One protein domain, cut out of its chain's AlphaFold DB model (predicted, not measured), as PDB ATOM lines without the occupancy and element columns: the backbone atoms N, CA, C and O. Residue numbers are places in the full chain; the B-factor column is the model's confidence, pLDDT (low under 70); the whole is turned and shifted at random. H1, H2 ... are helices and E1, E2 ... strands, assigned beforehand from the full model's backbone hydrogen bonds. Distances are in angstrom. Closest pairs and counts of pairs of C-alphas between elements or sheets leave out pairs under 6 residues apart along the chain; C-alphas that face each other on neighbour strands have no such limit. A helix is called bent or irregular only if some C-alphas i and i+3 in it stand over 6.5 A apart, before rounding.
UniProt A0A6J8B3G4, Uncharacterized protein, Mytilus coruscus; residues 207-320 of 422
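This is residues 207 to 320 of the 422 residues of an uncharacterized protein of Mytilus coruscus (UniProt A0A6J8B3G4). What shape does the model show? It is an elongated body of two lobes: the first is a pair of parallel strands, E1 and E2, with H1 and H2, and the second is an antiparallel sheet of four strands with H4 grazing it and H3 touching H4. What is it made of? The printed part has 114 residues, with four named helices and six named strands in the order E1 H1 E2 H2 E3 H3 H4 E4 E5 E6, of mixed class; the larger sheet runs E3 E4 E5 E6. How compact is it? It is compact, with a radius of gyration of the C-alphas of 15.0 A and spans of 43 by 26 by 23 A.

How does the printed part begin? E1, residues 214 to 217, H1, residues 227 to 239, and E2, residues 242 to 245, form a strand-helix-strand unit, two parallel neighbour strands with a helix between, its crossover right-handed. Across the strands N 215 and O 242 are 2.8 A apart, within hydrogen-bond range. Residues 230 to 233 of H1 touch H2, residues 255 to 258, closest at the C-alphas of Ile 233 and Ser 257, 6.4 A. What comes next? E3, residues 263 to 267, is near E2, with 5 pairs of C-alphas within 10 A. H3, residues 272 to 282, touches H4, residues 288 to 292, closest at the C-alphas of Ile 272 and Ser 288, 5.5 A. H4 only grazes the larger sheet with residues 290 to 291, and H3 is only just not on it, with 4 pairs within 10 A. How does the larger sheet pair? E4, residues 296 to 301, E5, residues 306 to 311, and E6, residues 316 to 319, form a meander, each strand the antiparallel neighbour of the one before. Within hydrogen-bond range are N 264 and O 300 across E3 and E4, 2.9 A apart, N 299 and O 308 across E4 and E5, 2.9 A apart, and N 309 and O 318 across E5 and E6, 2.8 A apart. How are the helix backbones? Every O i to N i+4 pair is within hydrogen-bond range in H3, 6 of 9 in H1 and 0 of 1 in H4, which has 1 of 2 O i to N i+3 pairs; H2 is too short for an i+4 pair.

Where do the elements begin and end? E1 begins at C-alpha 214, (-54.128, -54.608, -4.872), and E6 ends at C-alpha 319, (-49.554, -61.088, 20.832). Which are long? H1 and E5 each measure 17.2 A, E4 16.5 A and H3 15.5 A. Is any helix irregular? H1 is, with C-alphas 234 and 237 7.5 A apart, and H4 only just, with C-alphas 289 and 292 6.8 A apart.

How far does it reach? The two C-alphas farthest apart, those of Glu 208 and Arg 292, are 44.3 A apart. Is it continuous and confident? The printed part has no cut and no long link; residues 220 to 223 are under 70 in pLDDT, and the mean of the printed part is 89.3.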
ATOM      1  N   LEU A 207     -62.495 -46.242 -10.933       83.31
ATOM      2  CA  LEU A 207     -62.485 -47.105  -9.745       83.31
ATOM      3  C   LEU A 207     -63.109 -48.478 -10.013       83.31
ATOM      4  O   LEU A 207     -62.784 -49.428  -9.301       83.31
ATOM      5  N   GLU A 208     -63.996 -48.584 -11.004       86.06
ATOM      6  CA  GLU A 208     -64.618 -49.851 -11.375       86.06
ATOM      7  C   GLU A 208     -63.610 -50.775 -12.060       86.06
ATOM      8  O   GLU A 208     -63.569 -51.963 -11.753       86.06
ATOM      9  N   TYR A 209     -62.735 -50.218 -12.902       86.31
ATOM     10  CA  TYR A 209     -61.633 -50.953 -13.523       86.31
ATOM     11  C   TYR A 209     -60.672 -51.539 -12.477       86.31
ATOM     12  O   TYR A 209     -60.189 -52.659 -12.619       86.31
ATOM     13  N   LEU A 210     -60.433 -50.801 -11.390       84.44
ATOM     14  CA  LEU A 210     -59.546 -51.217 -10.303       84.44
ATOM     15  C   LEU A 210     -60.191 -52.179  -9.302       84.44
ATOM     16  O   LEU A 210     -59.530 -52.594  -8.348       84.44
ATOM     17  N   ARG A 211     -61.466 -52.532  -9.475       89.06
ATOM     18  CA  ARG A 211     -62.186 -53.391  -8.534       89.06
ATOM     19  C   ARG A 211     -61.416 -54.688  -8.265       89.06
ATOM     20  O   ARG A 211     -60.858 -55.283  -9.180       89.06
ATOM     21  N   ASP A 212     -61.376 -55.097  -6.998       89.94
ATOM     22  CA  ASP A 212     -60.686 -56.310  -6.525       89.94
ATOM     23  C   ASP A 212     -59.150 -56.341  -6.744       89.94
ATOM     24  O   ASP A 212     -58.522 -57.375  -6.517       89.94
ATOM     25  N   HIS A 213     -58.515 -55.224  -7.123       88.69
ATOM     26  CA  HIS A 213     -57.057 -55.148  -7.268       88.69
ATOM     27  C   HIS A 213     -56.345 -54.711  -5.980       88.69
ATOM     28  O   HIS A 213     -56.878 -53.953  -5.159       88.69
ATOM     29  N   THR A 214     -55.083 -55.132  -5.855       90.75
ATOM     30  CA  THR A 214     -54.128 -54.608  -4.872       90.75
ATOM     31  C   THR A 214     -53.147 -53.674  -5.563       90.75
ATOM     32  O   THR A 214     -52.471 -54.068  -6.508       90.75
ATOM     33  N   ILE A 215     -53.046 -52.443  -5.071       88.31
ATOM     34  CA  ILE A 215     -52.119 -51.434  -5.580       88.31
ATOM     35  C   ILE A 215     -51.021 -51.247  -4.540       88.31
ATOM     36  O   ILE A 215     -51.300 -50.893  -3.390       88.31
ATOM     37  N   ILE A 216     -49.780 -51.484  -4.954       89.38
ATOM     38  CA  ILE A 216     -48.592 -51.234  -4.141       89.38
ATOM     39  C   ILE A 216     -48.035 -49.880  -4.553       89.38
ATOM     40  O   ILE A 216     -47.741 -49.644  -5.722       89.38
ATOM     41  N   LEU A 217     -47.933 -48.981  -3.585       87.06
ATOM     42  CA  LEU A 217     -47.415 -47.643  -3.773       87.06
ATOM     43  C   LEU A 217     -46.087 -47.546  -3.032       87.06
ATOM     44  O   LEU A 217     -46.066 -47.390  -1.809       87.06
ATOM     45  N   ASP A 218     -45.006 -47.684  -3.793       86.12
ATOM     46  CA  ASP A 218     -43.649 -47.538  -3.285       86.12
ATOM     47  C   ASP A 218     -43.237 -46.067  -3.241       86.12
ATOM     48  O   ASP A 218     -43.621 -45.279  -4.111       86.12
ATOM     49  N   ASP A 219     -42.505 -45.709  -2.193       77.69
ATOM     50  CA  ASP A 219     -41.889 -44.397  -2.000       77.69
ATOM     51  C   ASP A 219     -42.842 -43.206  -2.242       77.69
ATOM     52  O   ASP A 219     -42.512 -42.185  -2.857       77.69
ATOM     53  N   GLN A 220     -44.074 -43.325  -1.730       68.75
ATOM     54  CA  GLN A 220     -45.033 -42.219  -1.676       68.75
ATOM     55  C   GLN A 220     -44.549 -41.203  -0.641       68.75
ATOM     56  O   GLN A 220     -45.076 -41.140   0.470       68.75
ATOM     57  N   GLY A 221     -43.524 -40.427  -0.988       61.47
ATOM     58  CA  GLY A 221     -43.059 -39.316  -0.172       61.47
ATOM     59  C   GLY A 221     -44.177 -38.299   0.095       61.47
ATOM     60  O   GLY A 221     -45.308 -38.421  -0.381       61.47
ATOM     61  N   SER A 222     -43.836 -37.207   0.779       60.56
ATOM     62  CA  SER A 222     -44.756 -36.111   1.141       60.56
ATOM     63  C   SER A 222     -45.373 -35.341  -0.045       60.56
ATOM     64  O   SER A 222     -45.958 -34.268   0.137       60.56
ATOM     65  N   GLN A 223     -45.261 -35.870  -1.265       66.81
ATOM     66  CA  GLN A 223     -45.848 -35.307  -2.465       66.81
ATOM     67  C   GLN A 223     -47.358 -35.137  -2.299       66.81
ATOM     68  O   GLN A 223     -48.078 -35.945  -1.703       66.81
ATOM     69  N   LYS A 224     -47.849 -34.026  -2.841       71.44
ATOM     70  CA  LYS A 224     -49.270 -33.711  -2.847       71.44
ATOM     71  C   LYS A 224     -49.982 -34.783  -3.668       71.44
ATOM     72  O   LYS A 224     -49.763 -34.871  -4.870       71.44
ATOM     73  N   LEU A 225     -50.831 -35.573  -3.009       72.25
ATOM     74  CA  LEU A 225     -51.652 -36.569  -3.689       72.25
ATOM     75  C   LEU A 225     -52.429 -35.913  -4.824       72.25
ATOM     76  O   LEU A 225     -53.159 -34.939  -4.599       72.25
ATOM     77  N   ASP A 226     -52.341 -36.509  -6.007       80.69
ATOM     78  CA  ASP A 226     -53.302 -36.223  -7.053       80.69
ATOM     79  C   ASP A 226     -54.727 -36.514  -6.541       80.69
ATOM     80  O   ASP A 226     -54.967 -37.410  -5.716       80.69
ATOM     81  N   LYS A 227     -55.699 -35.733  -7.018       81.50
ATOM     82  CA  LYS A 227     -57.109 -35.860  -6.629       81.50
ATOM     83  C   LYS A 227     -57.643 -37.282  -6.860       81.50
ATOM     84  O   LYS A 227     -58.525 -37.722  -6.119       81.50
ATOM     85  N   GLN A 228     -57.117 -37.997  -7.850       78.38
ATOM     86  CA  GLN A 228     -57.489 -39.367  -8.198       78.38
ATOM     87  C   GLN A 228     -56.983 -40.368  -7.162       78.38
ATOM     88  O   GLN A 228     -57.792 -41.100  -6.595       78.38
ATOM     89  N   VAL A 229     -55.696 -40.331  -6.806       80.81
ATOM     90  CA  VAL A 229     -55.144 -41.190  -5.740       80.81
ATOM     91  C   VAL A 229     -55.869 -40.914  -4.422       80.81
ATOM     92  O   VAL A 229     -56.277 -41.832  -3.710       80.81
ATOM     93  N   ALA A 230     -56.165 -39.641  -4.143       84.75
ATOM     94  CA  ALA A 230     -56.970 -39.258  -2.992       84.75
ATOM     95  C   ALA A 230     -58.397 -39.843  -3.027       84.75
ATOM     96  O   ALA A 230     -58.959 -40.102  -1.957       84.75
ATOM     97  N   ASN A 231     -59.001 -40.028  -4.208       85.88
ATOM     98  CA  ASN A 231     -60.296 -40.693  -4.361       85.88
ATOM     99  C   ASN A 231     -60.180 -42.196  -4.113       85.88
ATOM    100  O   ASN A 231     -60.986 -42.702  -3.329       85.88
ATOM    101  N   ILE A 232     -59.177 -42.869  -4.691       88.31
ATOM    102  CA  ILE A 232     -58.908 -44.299  -4.464       88.31
ATOM    103  C   ILE A 232     -58.737 -44.565  -2.964       88.31
ATOM    104  O   ILE A 232     -59.411 -45.433  -2.419       88.31
ATOM    105  N   ILE A 233     -57.960 -43.743  -2.255       88.62
ATOM    106  CA  ILE A 233     -57.778 -43.860  -0.798       88.62
ATOM    107  C   ILE A 233     -59.112 -43.772  -0.043       88.62
ATOM    108  O   ILE A 233     -59.381 -44.567   0.852       88.62
ATOM    109  N   SER A 234     -59.963 -42.803  -0.393       87.06
ATOM    110  CA  SER A 234     -61.221 -42.572   0.336       87.06
ATOM    111  C   SER A 234     -62.365 -43.515  -0.039       87.06
ATOM    112  O   SER A 234     -63.250 -43.747   0.781       87.06
ATOM    113  N   LYS A 235     -62.393 -44.014  -1.278       88.06
ATOM    114  CA  LYS A 235     -63.535 -44.757  -1.834       88.06
ATOM    115  C   LYS A 235     -63.196 -46.182  -2.237       88.06
ATOM    116  O   LYS A 235     -64.122 -46.966  -2.412       88.06
ATOM    117  N   GLY A 236     -61.918 -46.537  -2.351       86.44
ATOM    118  CA  GLY A 236     -61.466 -47.829  -2.865       86.44
ATOM    119  C   GLY A 236     -62.033 -49.018  -2.100       86.44
ATOM    120  O   GLY A 236     -62.333 -50.040  -2.704       86.44
ATOM    121  N   ARG A 237     -62.343 -48.849  -0.806       83.56
ATOM    122  CA  ARG A 237     -63.045 -49.866  -0.008       83.56
ATOM    123  C   ARG A 237     -64.394 -50.281  -0.611       83.56
ATOM    124  O   ARG A 237     -64.724 -51.460  -0.559       83.56
ATOM    125  N   HIS A 238     -65.161 -49.354  -1.189       86.50
ATOM    126  CA  HIS A 238     -66.438 -49.674  -1.850       86.50
ATOM    127  C   HIS A 238     -66.253 -50.536  -3.103       86.50
ATOM    128  O   HIS A 238     -67.170 -51.255  -3.485       86.50
ATOM    129  N   PHE A 239     -65.059 -50.492  -3.690       87.44
ATOM    130  CA  PHE A 239     -64.659 -51.244  -4.876       87.44
ATOM    131  C   PHE A 239     -63.721 -52.409  -4.526       87.44
ATOM    132  O   PHE A 239     -63.097 -52.982  -5.409       87.44
ATOM    133  N   LYS A 240     -63.588 -52.761  -3.236       90.00
ATOM    134  CA  LYS A 240     -62.683 -53.818  -2.747       90.00
ATOM    135  C   LYS A 240     -61.212 -53.642  -3.169       90.00
ATOM    136  O   LYS A 240     -60.457 -54.606  -3.194       90.00
ATOM    137  N   ILE A 241     -60.795 -52.407  -3.438       90.75
ATOM    138  CA  ILE A 241     -59.405 -52.069  -3.753       90.75
ATOM    139  C   ILE A 241     -58.586 -52.135  -2.466       90.75
ATOM    140  O   ILE A 241     -58.947 -51.508  -1.460       90.75
ATOM    141  N   GLN A 242     -57.469 -52.856  -2.507       91.38
ATOM    142  CA  GLN A 242     -56.483 -52.876  -1.431       91.38
ATOM    143  C   GLN A 242     -55.322 -51.953  -1.790       91.38
ATOM    144  O   GLN A 242     -54.807 -51.991  -2.901       91.38
ATOM    145  N   LEU A 243     -54.911 -51.112  -0.845       91.06
ATOM    146  CA  LEU A 243     -53.747 -50.247  -1.000       91.06
ATOM    147  C   LEU A 243     -52.671 -50.689  -0.018       91.06
ATOM    148  O   LEU A 243     -52.937 -50.783   1.183       91.06
ATOM    149  N   VAL A 244     -51.467 -50.922  -0.528       92.31
ATOM    150  CA  VAL A 244     -50.270 -51.184   0.268       92.31
ATOM    151  C   VAL A 244     -49.326 -50.015   0.058       92.31
ATOM    152  O   VAL A 244     -48.891 -49.761  -1.059       92.31
ATOM    153  N   PHE A 245     -49.030 -49.289   1.129       91.12
ATOM    154  CA  PHE A 245     -48.055 -48.210   1.094       91.12
ATOM    155  C   PHE A 245     -46.725 -48.722   1.629       91.12
ATOM    156  O   PHE A 245     -46.684 -49.240   2.748       91.12
ATOM    157  N   LEU A 246     -45.659 -48.547   0.855       90.75
ATOM    158  CA  LEU A 246     -44.294 -48.741   1.326       90.75
ATOM    159  C   LEU A 246     -43.726 -47.356   1.640       90.75
ATOM    160  O   LEU A 246     -43.807 -46.439   0.825       90.75
ATOM    161  N   ALA A 247     -43.246 -47.180   2.867       89.44
ATOM    162  CA  ALA A 247     -42.736 -45.905   3.348       89.44
ATOM    163  C   ALA A 247     -41.590 -46.145   4.326       89.44
ATOM    164  O   ALA A 247     -41.668 -47.035   5.177       89.44
ATOM    165  N   HIS A 248     -40.552 -45.317   4.231       86.75
ATOM    166  CA  HIS A 248     -39.418 -45.357   5.148       86.75
ATOM    167  C   HIS A 248     -39.762 -44.727   6.498       86.75
ATOM    168  O   HIS A 248     -39.315 -45.212   7.537       86.75
ATOM    169  N   LEU A 249     -40.575 -43.668   6.498       86.94
ATOM    170  CA  LEU A 249     -41.042 -42.977   7.694       86.94
ATOM    171  C   LEU A 249     -42.568 -42.843   7.692       86.94
ATOM    172  O   LEU A 249     -43.214 -42.645   6.663       86.94
ATOM    173  N   SER A 250     -43.169 -42.826   8.885       85.94
ATOM    174  CA  SER A 250     -44.602 -42.522   9.048       85.94
ATOM    175  C   SER A 250     -44.985 -41.121   8.551       85.94
ATOM    176  O   SER A 250     -46.163 -40.825   8.331       85.94
ATOM    177  N   THR A 251     -44.006 -40.229   8.409       86.00
ATOM    178  CA  THR A 251     -44.179 -38.869   7.895       86.00
ATOM    179  C   THR A 251     -44.271 -38.799   6.382       86.00
ATOM    180  O   THR A 251     -44.811 -37.813   5.883       86.00
ATOM    181  N   ASP A 252     -43.793 -39.823   5.677       87.56
ATOM    182  CA  ASP A 252     -43.806 -39.853   4.214       87.56
ATOM    183  C   ASP A 252     -45.243 -40.011   3.711       87.56
ATOM    184  O   ASP A 252     -45.669 -39.352   2.766       87.56
ATOM    185  N   LEU A 253     -46.057 -40.755   4.465       88.44
ATOM    186  CA  LEU A 253     -47.484 -40.858   4.215       88.44
ATOM    187  C   LEU A 253     -48.201 -39.538   4.502       88.44
ATOM    188  O   LEU A 253     -48.273 -39.048   5.636       88.44
ATOM    189  N   ASN A 254     -48.847 -39.011   3.465       88.12
ATOM    190  CA  ASN A 254     -49.734 -37.864   3.598       88.12
ATOM    191  C   ASN A 254     -50.863 -38.138   4.631       88.12
ATOM    192  O   ASN A 254     -51.325 -39.277   4.781       88.12
ATOM    193  N   PRO A 255     -51.386 -37.096   5.310       88.62
ATOM    194  CA  PRO A 255     -52.375 -37.263   6.380       88.62
ATOM    195  C   PRO A 255     -53.643 -38.017   5.965       88.62
ATOM    196  O   PRO A 255     -54.194 -38.782   6.754       88.62
ATOM    197  N   LYS A 256     -54.105 -37.835   4.719       87.81
ATOM    198  CA  LYS A 256     -55.313 -38.505   4.223       87.81
ATOM    199  C   LYS A 256     -55.115 -40.020   4.132       87.81
ATOM    200  O   LYS A 256     -56.027 -40.758   4.493       87.81
ATOM    201  N   SER A 257     -53.944 -40.466   3.684       89.75
ATOM    202  CA  SER A 257     -53.591 -41.890   3.616       89.75
ATOM    203  C   SER A 257     -53.513 -42.473   5.015       89.75
ATOM    204  O   SER A 257     -54.207 -43.448   5.286       89.75
ATOM    205  N   ARG A 258     -52.789 -41.811   5.934       90.00
ATOM    206  CA  ARG A 258     -52.659 -42.254   7.336       90.00
ATOM    207  C   ARG A 258     -54.004 -42.487   8.016       90.00
ATOM    208  O   ARG A 258     -54.206 -43.540   8.605       90.00
ATOM    209  N   ASN A 259     -54.949 -41.563   7.843       88.62
ATOM    210  CA  ASN A 259     -56.287 -41.664   8.435       88.62
ATOM    211  C   ASN A 259     -57.144 -42.811   7.867       88.62
ATOM    212  O   ASN A 259     -58.208 -43.099   8.408       88.62
ATOM    213  N   ASN A 260     -56.729 -43.433   6.759       89.44
ATOM    214  CA  ASN A 260     -57.431 -44.556   6.132       89.44
ATOM    215  C   ASN A 260     -56.666 -45.884   6.255       89.44
ATOM    216  O   ASN A 260     -57.159 -46.910   5.777       89.44
ATOM    217  N   VAL A 261     -55.496 -45.892   6.902       91.81
ATOM    218  CA  VAL A 261     -54.755 -47.126   7.178       91.81
ATOM    219  C   VAL A 261     -55.529 -47.955   8.200       91.81
ATOM    220  O   VAL A 261     -56.024 -47.443   9.200       91.81
ATOM    221  N   LYS A 262     -55.644 -49.258   7.937       92.56
ATOM    222  CA  LYS A 262     -56.259 -50.231   8.853       92.56
ATOM    223  C   LYS A 262     -55.208 -51.045   9.603       92.56
ATOM    224  O   LYS A 262     -55.390 -51.373  10.774       92.56
ATOM    225  N   GLU A 263     -54.136 -51.405   8.910       95.44
ATOM    226  CA  GLU A 263     -53.054 -52.229   9.435       95.44
ATOM    227  C   GLU A 263     -51.709 -51.623   9.046       95.44
ATOM    228  O   GLU A 263     -51.565 -51.106   7.939       95.44
ATOM    229  N   ILE A 264     -50.741 -51.693   9.956       95.81
ATOM    230  CA  ILE A 264     -49.362 -51.252   9.746       95.81
ATOM    231  C   ILE A 264     -48.457 -52.466   9.928       95.81
ATOM    232  O   ILE A 264     -48.618 -53.223  10.886       95.81
ATOM    233  N   TYR A 265     -47.497 -52.632   9.026       96.06
ATOM    234  CA  TYR A 265     -46.433 -53.620   9.140       96.06
ATOM    235  C   TYR A 265     -45.127 -52.872   9.368       96.06
ATOM    236  O   TYR A 265     -44.783 -51.973   8.605       96.06
ATOM    237  N   ILE A 266     -44.443 -53.198  10.458       95.62
ATOM    238  CA  ILE A 266     -43.257 -52.483  10.922       95.62
ATOM    239  C   ILE A 266     -42.138 -53.500  11.073       95.62
ATOM    240  O   ILE A 266     -42.320 -54.501  11.761       95.62
ATOM    241  N   THR A 267     -40.978 -53.262  10.476       94.19
ATOM    242  CA  THR A 267     -39.806 -54.096  10.751       94.19
ATOM    243  C   THR A 267     -39.320 -53.856  12.184       94.19
ATOM    244  O   THR A 267     -39.336 -52.729  12.691       94.19
ATOM    245  N   THR A 268     -38.908 -54.909  12.888       92.31
ATOM    246  CA  THR A 268     -38.168 -54.728  14.146       92.31
ATOM    247  C   THR A 268     -36.762 -54.198  13.842       92.31
ATOM    248  O   THR A 268     -36.390 -54.040  12.681       92.31
ATOM    249  N   GLY A 269     -35.992 -53.832  14.868       88.00
ATOM    250  CA  GLY A 269     -34.649 -53.269  14.663       88.00
ATOM    251  C   GLY A 269     -34.632 -51.816  14.166       88.00
ATOM    252  O   GLY A 269     -33.564 -51.257  13.928       88.00
ATOM    253  N   ASN A 270     -35.794 -51.166  14.042       92.56
ATOM    254  CA  ASN A 270     -35.869 -49.730  13.785       92.56
ATOM    255  C   ASN A 270     -35.391 -48.899  14.986       92.56
ATOM    256  O   ASN A 270     -35.424 -49.335  16.140       92.56
ATOM    257  N   SER A 271     -34.994 -47.653  14.717       92.56
ATOM    258  CA  SER A 271     -34.586 -46.718  15.771       92.56
ATOM    259  C   SER A 271     -35.739 -46.385  16.730       92.56
ATOM    260  O   SER A 271     -36.906 -46.341  16.345       92.56
ATOM    261  N   ILE A 272     -35.419 -46.062  17.987       93.19
ATOM    262  CA  ILE A 272     -36.418 -45.615  18.979       93.19
ATOM    263  C   ILE A 272     -37.184 -44.381  18.474       93.19
ATOM    264  O   ILE A 272     -38.394 -44.284  18.666       93.19
ATOM    265  N   LYS A 273     -36.497 -43.466  17.776       92.50
ATOM    266  CA  LYS A 273     -37.107 -42.273  17.178       92.50
ATOM    267  C   LYS A 273     -38.206 -42.639  16.176       92.50
ATOM    268  O   LYS A 273     -39.281 -42.058  16.225       92.50
ATOM    269  N   PHE A 274     -37.973 -43.644  15.335       93.06
ATOM    270  CA  PHE A 274     -38.971 -44.125  14.380       93.06
ATOM    271  C   PHE A 274     -40.242 -44.641  15.081       93.06
ATOM    272  O   PHE A 274     -41.358 -44.315  14.673       93.06
ATOM    273  N   PHE A 275     -40.095 -45.388  16.181       94.50
ATOM    274  CA  PHE A 275     -41.245 -45.842  16.973       94.50
ATOM    275  C   PHE A 275     -41.997 -44.686  17.641       94.50
ATOM    276  O   PHE A 275     -43.229 -44.707  17.690       94.50
ATOM    277  N   HIS A 276     -41.280 -43.665  18.112       92.25
ATOM    278  CA  HIS A 276     -41.891 -42.449  18.647       92.25
ATOM    279  C   HIS A 276     -42.704 -41.709  17.575       92.25
ATOM    280  O   HIS A 276     -43.858 -41.349  17.811       92.25
ATOM    281  N   ASP A 277     -42.154 -41.567  16.367       91.69
ATOM    282  CA  ASP A 277     -42.842 -40.933  15.240       91.69
ATOM    283  C   ASP A 277     -44.098 -41.720  14.830       91.69
ATOM    284  O   ASP A 277     -45.148 -41.137  14.555       91.69
ATOM    285  N   LEU A 278     -44.041 -43.055  14.811       93.50
ATOM    286  CA  LEU A 278     -45.222 -43.896  14.585       93.50
ATOM    287  C   LEU A 278     -46.303 -43.672  15.648       93.50
ATOM    288  O   LEU A 278     -47.466 -43.458  15.294       93.50
ATOM    289  N   LYS A 279     -45.918 -43.679  16.929       93.81
ATOM    290  CA  LYS A 279     -46.816 -43.418  18.061       93.81
ATOM    291  C   LYS A 279     -47.504 -42.067  17.925       93.81
ATOM    292  O   LYS A 279     -48.721 -42.001  18.053       93.81
ATOM    293  N   GLU A 280     -46.768 -41.006  17.613       92.56
ATOM    294  CA  GLU A 280     -47.361 -39.678  17.441       92.56
ATOM    295  C   GLU A 280     -48.293 -39.589  16.228       92.56
ATOM    296  O   GLU A 280     -49.369 -38.999  16.320       92.56
ATOM    297  N   LYS A 281     -47.887 -40.133  15.071       91.56
ATOM    298  CA  LYS A 281     -48.629 -39.932  13.812       91.56
ATOM    299  C   LYS A 281     -49.839 -40.843  13.660       91.56
ATOM    300  O   LYS A 281     -50.795 -40.436  13.002       91.56
ATOM    301  N   PHE A 282     -49.797 -42.039  14.240       90.06
ATOM    302  CA  PHE A 282     -50.901 -43.001  14.196       90.06
ATOM    303  C   PHE A 282     -51.633 -43.153  15.533       90.06
ATOM    304  O   PHE A 282     -52.616 -43.886  15.588       90.06
ATOM    305  N   MET A 283     -51.189 -42.458  16.586       90.31
ATOM    306  CA  MET A 283     -51.764 -42.527  17.937       90.31
ATOM    307  C   MET A 283     -51.792 -43.961  18.496       90.31
ATOM    308  O   MET A 283     -52.731 -44.350  19.182       90.31
ATOM    309  N   ILE A 284     -50.764 -44.755  18.179       92.00
ATOM    310  CA  ILE A 284     -50.645 -46.160  18.596       92.00
ATOM    311  C   ILE A 284     -49.880 -46.316  19.911       92.00
ATOM    312  O   ILE A 284     -49.210 -45.395  20.379       92.00
ATOM    313  N   LYS A 285     -49.937 -47.516  20.500       90.56
ATOM    314  CA  LYS A 285     -49.110 -47.885  21.657       90.56
ATOM    315  C   LYS A 285     -47.622 -47.749  21.341       90.56
ATOM    316  O   LYS A 285     -47.191 -47.888  20.200       90.56
ATOM    317  N   ASP A 286     -46.830 -47.493  22.377       92.06
ATOM    318  CA  ASP A 286     -45.379 -47.434  22.246       92.06
ATOM    319  C   ASP A 286     -44.808 -48.839  22.013       92.06
ATOM    320  O   ASP A 286     -44.947 -49.727  22.856       92.06
ATOM    321  N   LEU A 287     -44.184 -49.032  20.853       94.88
ATOM    322  CA  LEU A 287     -43.600 -50.303  20.424       94.88
ATOM    323  C   LEU A 287     -42.067 -50.303  20.531       94.88
ATOM    324  O   LEU A 287     -41.420 -51.254  20.093       94.88
ATOM    325  N   SER A 288     -41.468 -49.257  21.113       93.81
ATOM    326  CA  SER A 288     -40.008 -49.095  21.192       93.81
ATOM    327  C   SER A 288     -39.303 -50.214  21.964       93.81
ATOM    328  O   SER A 288     -38.126 -50.479  21.712       93.81
ATOM    329  N   SER A 289     -40.005 -50.938  22.841       94.44
ATOM    330  CA  SER A 289     -39.477 -52.130  23.520       94.44
ATOM    331  C   SER A 289     -39.051 -53.236  22.543       94.44
ATOM    332  O   SER A 289     -38.116 -53.982  22.838       94.44
ATOM    333  N   PHE A 290     -39.667 -53.302  21.358       94.69
ATOM    334  CA  PHE A 290     -39.363 -54.283  20.313       94.69
ATOM    335  C   PHE A 290     -38.219 -53.855  19.380       94.69
ATOM    336  O   PHE A 290     -37.799 -54.644  18.535       94.69
ATOM    337  N   SER A 291     -37.651 -52.654  19.557       92.44
ATOM    338  CA  SER A 291     -36.475 -52.188  18.795       92.44
ATOM    339  C   SER A 291     -35.234 -53.065  18.989       92.44
ATOM    340  O   SER A 291     -34.345 -53.068  18.147       92.44
ATOM    341  N   ARG A 292     -35.179 -53.837  20.083       90.75
ATOM    342  CA  ARG A 292     -34.071 -54.752  20.400       90.75
ATOM    343  C   ARG A 292     -34.143 -56.092  19.667       90.75
ATOM    344  O   ARG A 292     -33.196 -56.866  19.748       90.75
ATOM    345  N   ILE A 293     -35.263 -56.394  19.007       90.50
ATOM    346  CA  ILE A 293     -35.396 -57.605  18.195       90.50
ATOM    347  C   ILE A 293     -34.698 -57.334  16.866       90.50
ATOM    348  O   ILE A 293     -35.148 -56.489  16.095       90.50
ATOM    349  N   GLU A 294     -33.606 -58.054  16.627       85.44
ATOM    350  CA  GLU A 294     -32.691 -57.832  15.504       85.44
ATOM    351  C   GLU A 294     -33.402 -57.887  14.144       85.44
ATOM    352  O   GLU A 294     -33.264 -56.973  13.339       85.44
ATOM    353  N   TYR A 295     -34.245 -58.905  13.931       89.75
ATOM    354  CA  TYR A 295     -35.009 -59.100  12.699       89.75
ATOM    355  C   TYR A 295     -36.382 -59.708  13.003       89.75
ATOM    356  O   TYR A 295     -36.488 -60.691  13.743       89.75
ATOM    357  N   GLY A 296     -37.432 -59.122  12.435       94.56
ATOM    358  CA  GLY A 296     -38.815 -59.458  12.750       94.56
ATOM    359  C   GLY A 296     -39.804 -58.441  12.191       94.56
ATOM    360  O   GLY A 296     -39.424 -57.431  11.594       94.56
ATOM    361  N   ILE A 297     -41.091 -58.714  12.395       97.31
ATOM    362  CA  ILE A 297     -42.195 -57.872  11.921       97.31
ATOM    363  C   ILE A 297     -43.195 -57.661  13.051       97.31
ATOM    364  O   ILE A 297     -43.620 -58.604  13.714       97.31
ATOM    365  N   ILE A 298     -43.628 -56.421  13.235       97.50
ATOM    366  CA  ILE A 298     -44.764 -56.061  14.071       97.50
ATOM    367  C   ILE A 298     -45.931 -55.750  13.141       97.50
ATOM    368  O   ILE A 298     -45.885 -54.796  12.364       97.50
ATOM    369  N   ARG A 299     -46.991 -56.550  13.228       97.44
ATOM    370  CA  ARG A 299     -48.272 -56.270  12.576       97.44
ATOM    371  C   ARG A 299     -49.170 -55.555  13.575       97.44
ATOM    372  O   ARG A 299     -49.612 -56.174  14.540       97.44
ATOM    373  N   TYR A 300     -49.462 -54.283  13.336       97.06
ATOM    374  CA  TYR A 300     -50.366 -53.477  14.154       97.06
ATOM    375  C   TYR A 300     -51.725 -53.336  13.472       97.06
ATOM    376  O   TYR A 300     -51.808 -52.887  12.332       97.06
ATOM    377  N   ASN A 301     -52.804 -53.676  14.169       93.94
ATOM    378  CA  ASN A 301     -54.172 -53.439  13.720       93.94
ATOM    379  C   ASN A 301     -54.704 -52.168  14.394       93.94
ATOM    380  O   ASN A 301     -54.989 -52.178  15.592       93.94
ATOM    381  N   LEU A 302     -54.840 -51.088  13.621       90.81
ATOM    382  CA  LEU A 302     -55.248 -49.774  14.132       90.81
ATOM    383  C   LEU A 302     -56.687 -49.765  14.643       90.81
ATOM    384  O   LEU A 302     -56.991 -49.060  15.595       90.81
ATOM    385  N   ASN A 303     -57.570 -50.571  14.048       84.94
ATOM    386  CA  ASN A 303     -58.955 -50.639  14.504       84.94
ATOM    387  C   ASN A 303     -59.033 -51.263  15.900       84.94
ATOM    388  O   ASN A 303     -59.703 -50.732  16.774       84.94
ATOM    389  N   ARG A 304     -58.351 -52.393  16.101       84.25
ATOM    390  CA  ARG A 304     -58.414 -53.171  17.349       84.25
ATOM    391  C   ARG A 304     -57.446 -52.686  18.426       84.25
ATOM    392  O   ARG A 304     -57.407 -53.276  19.501       84.25
ATOM    393  N   ASP A 305     -56.626 -51.688  18.103       88.50
ATOM    394  CA  ASP A 305     -55.521 -51.214  18.936       88.50
ATOM    395  C   ASP A 305     -54.662 -52.368  19.502       88.50
ATOM    396  O   ASP A 305     -54.310 -52.440  20.687       88.50
ATOM    397  N   SER A 306     -54.373 -53.336  18.630       92.62
ATOM    398  CA  SER A 306     -53.711 -54.592  18.976       92.62
ATOM    399  C   SER A 306     -52.602 -54.907  17.990       92.62
ATOM    400  O   SER A 306     -52.743 -54.624  16.800       92.62
ATOM    401  N   PHE A 307     -51.550 -55.575  18.445       96.06
ATOM    402  CA  PHE A 307     -50.424 -55.940  17.603       96.06
ATOM    403  C   PHE A 307     -49.909 -57.346  17.882       96.06
ATOM    404  O   PHE A 307     -50.047 -57.891  18.977       96.06
ATOM    405  N   VAL A 308     -49.280 -57.914  16.861       96.69
ATOM    406  CA  VAL A 308     -48.599 -59.202  16.922       96.69
ATOM    407  C   VAL A 308     -47.165 -59.000  16.465       96.69
ATOM    408  O   VAL A 308     -46.930 -58.355  15.443       96.69
ATOM    409  N   VAL A 309     -46.218 -59.539  17.226       96.94
ATOM    410  CA  VAL A 309     -44.791 -59.492  16.908       96.94
ATOM    411  C   VAL A 309     -44.339 -60.876  16.476       96.94
ATOM    412  O   VAL A 309     -44.571 -61.871  17.174       96.94
ATOM    413  N   TYR A 310     -43.681 -60.913  15.328       97.06
ATOM    414  CA  TYR A 310     -43.082 -62.088  14.726       97.06
ATOM    415  C   TYR A 310     -41.562 -61.933  14.720       97.06
ATOM    416  O   TYR A 310     -41.054 -60.835  14.482       97.06
ATOM    417  N   ASP A 311     -40.844 -63.021  14.987       95.69
ATOM    418  CA  ASP A 311     -39.390 -63.066  14.819       95.69
ATOM    419  C   ASP A 311     -38.989 -63.209  13.335       95.69
ATOM    420  O   ASP A 311     -39.832 -63.229  12.435       95.69
ATOM    421  N   LYS A 312     -37.683 -63.328  13.074       94.31
ATOM    422  CA  LYS A 312     -37.109 -63.505  11.730       94.31
ATOM    423  C   LYS A 312     -37.601 -64.739  10.970       94.31
ATOM    424  O   LYS A 312     -37.517 -64.768   9.749       94.31
ATOM    425  N   ASN A 313     -38.114 -65.743  11.680       94.25
ATOM    426  CA  ASN A 313     -38.665 -66.967  11.103       94.25
ATOM    427  C   ASN A 313     -40.197 -66.900  11.002       94.25
ATOM    428  O   ASN A 313     -40.850 -67.931  10.842       94.25
ATOM    429  N   TYR A 314     -40.783 -65.707  11.158       92.25
ATOM    430  CA  TYR A 314     -42.226 -65.482  11.211       92.25
ATOM    431  C   TYR A 314     -42.930 -66.246  12.344       92.25
ATOM    432  O   TYR A 314     -44.150 -66.443  12.313       92.25
ATOM    433  N   LYS A 315     -42.201 -66.654  13.391       95.50
ATOM    434  CA  LYS A 315     -42.808 -67.268  14.571       95.50
ATOM    435  C   LYS A 315     -43.365 -66.173  15.470       95.50
ATOM    436  O   LYS A 315     -42.674 -65.216  15.817       95.50
ATOM    437  N   LYS A 316     -44.627 -66.324  15.875       96.38
ATOM    438  CA  LYS A 316     -45.287 -65.406  16.810       96.38
ATOM    439  C   LYS A 316     -44.593 -65.463  18.174       96.38
ATOM    440  O   LYS A 316     -44.615 -66.507  18.826       96.38
ATOM    441  N   ILE A 317     -44.019 -64.343  18.607       96.12
ATOM    442  CA  ILE A 317     -43.323 -64.212  19.900       96.12
ATOM    443  C   ILE A 317     -44.086 -63.343  20.898       96.12
ATOM    444  O   ILE A 317     -43.929 -63.505  22.105       96.12
ATOM    445  N   HIS A 318     -44.936 -62.442  20.409       95.25
ATOM    446  CA  HIS A 318     -45.811 -61.637  21.249       95.25
ATOM    447  C   HIS A 318     -47.137 -61.385  20.543       95.25
ATOM    448  O   HIS A 318     -47.184 -61.195  19.329       95.25
ATOM    449  N   ASP A 319     -48.211 -61.358  21.316       94.94
ATOM    450  CA  ASP A 319     -49.554 -61.088  20.832       94.94
ATOM    451  C   ASP A 319     -50.276 -60.255  21.884       94.94
ATOM    452  O   ASP A 319     -50.646 -60.760  22.946       94.94
ATOM    453  N   SER A 320     -50.465 -58.968  21.603       92.56
ATOM    454  CA  SER A 320     -51.095 -58.060  22.560       92.56
ATOM    455  C   SER A 320     -52.566 -58.412  22.798       92.56
ATOM    456  O   SER A 320     -53.159 -57.933  23.761       92.56
TER     457      SER A 320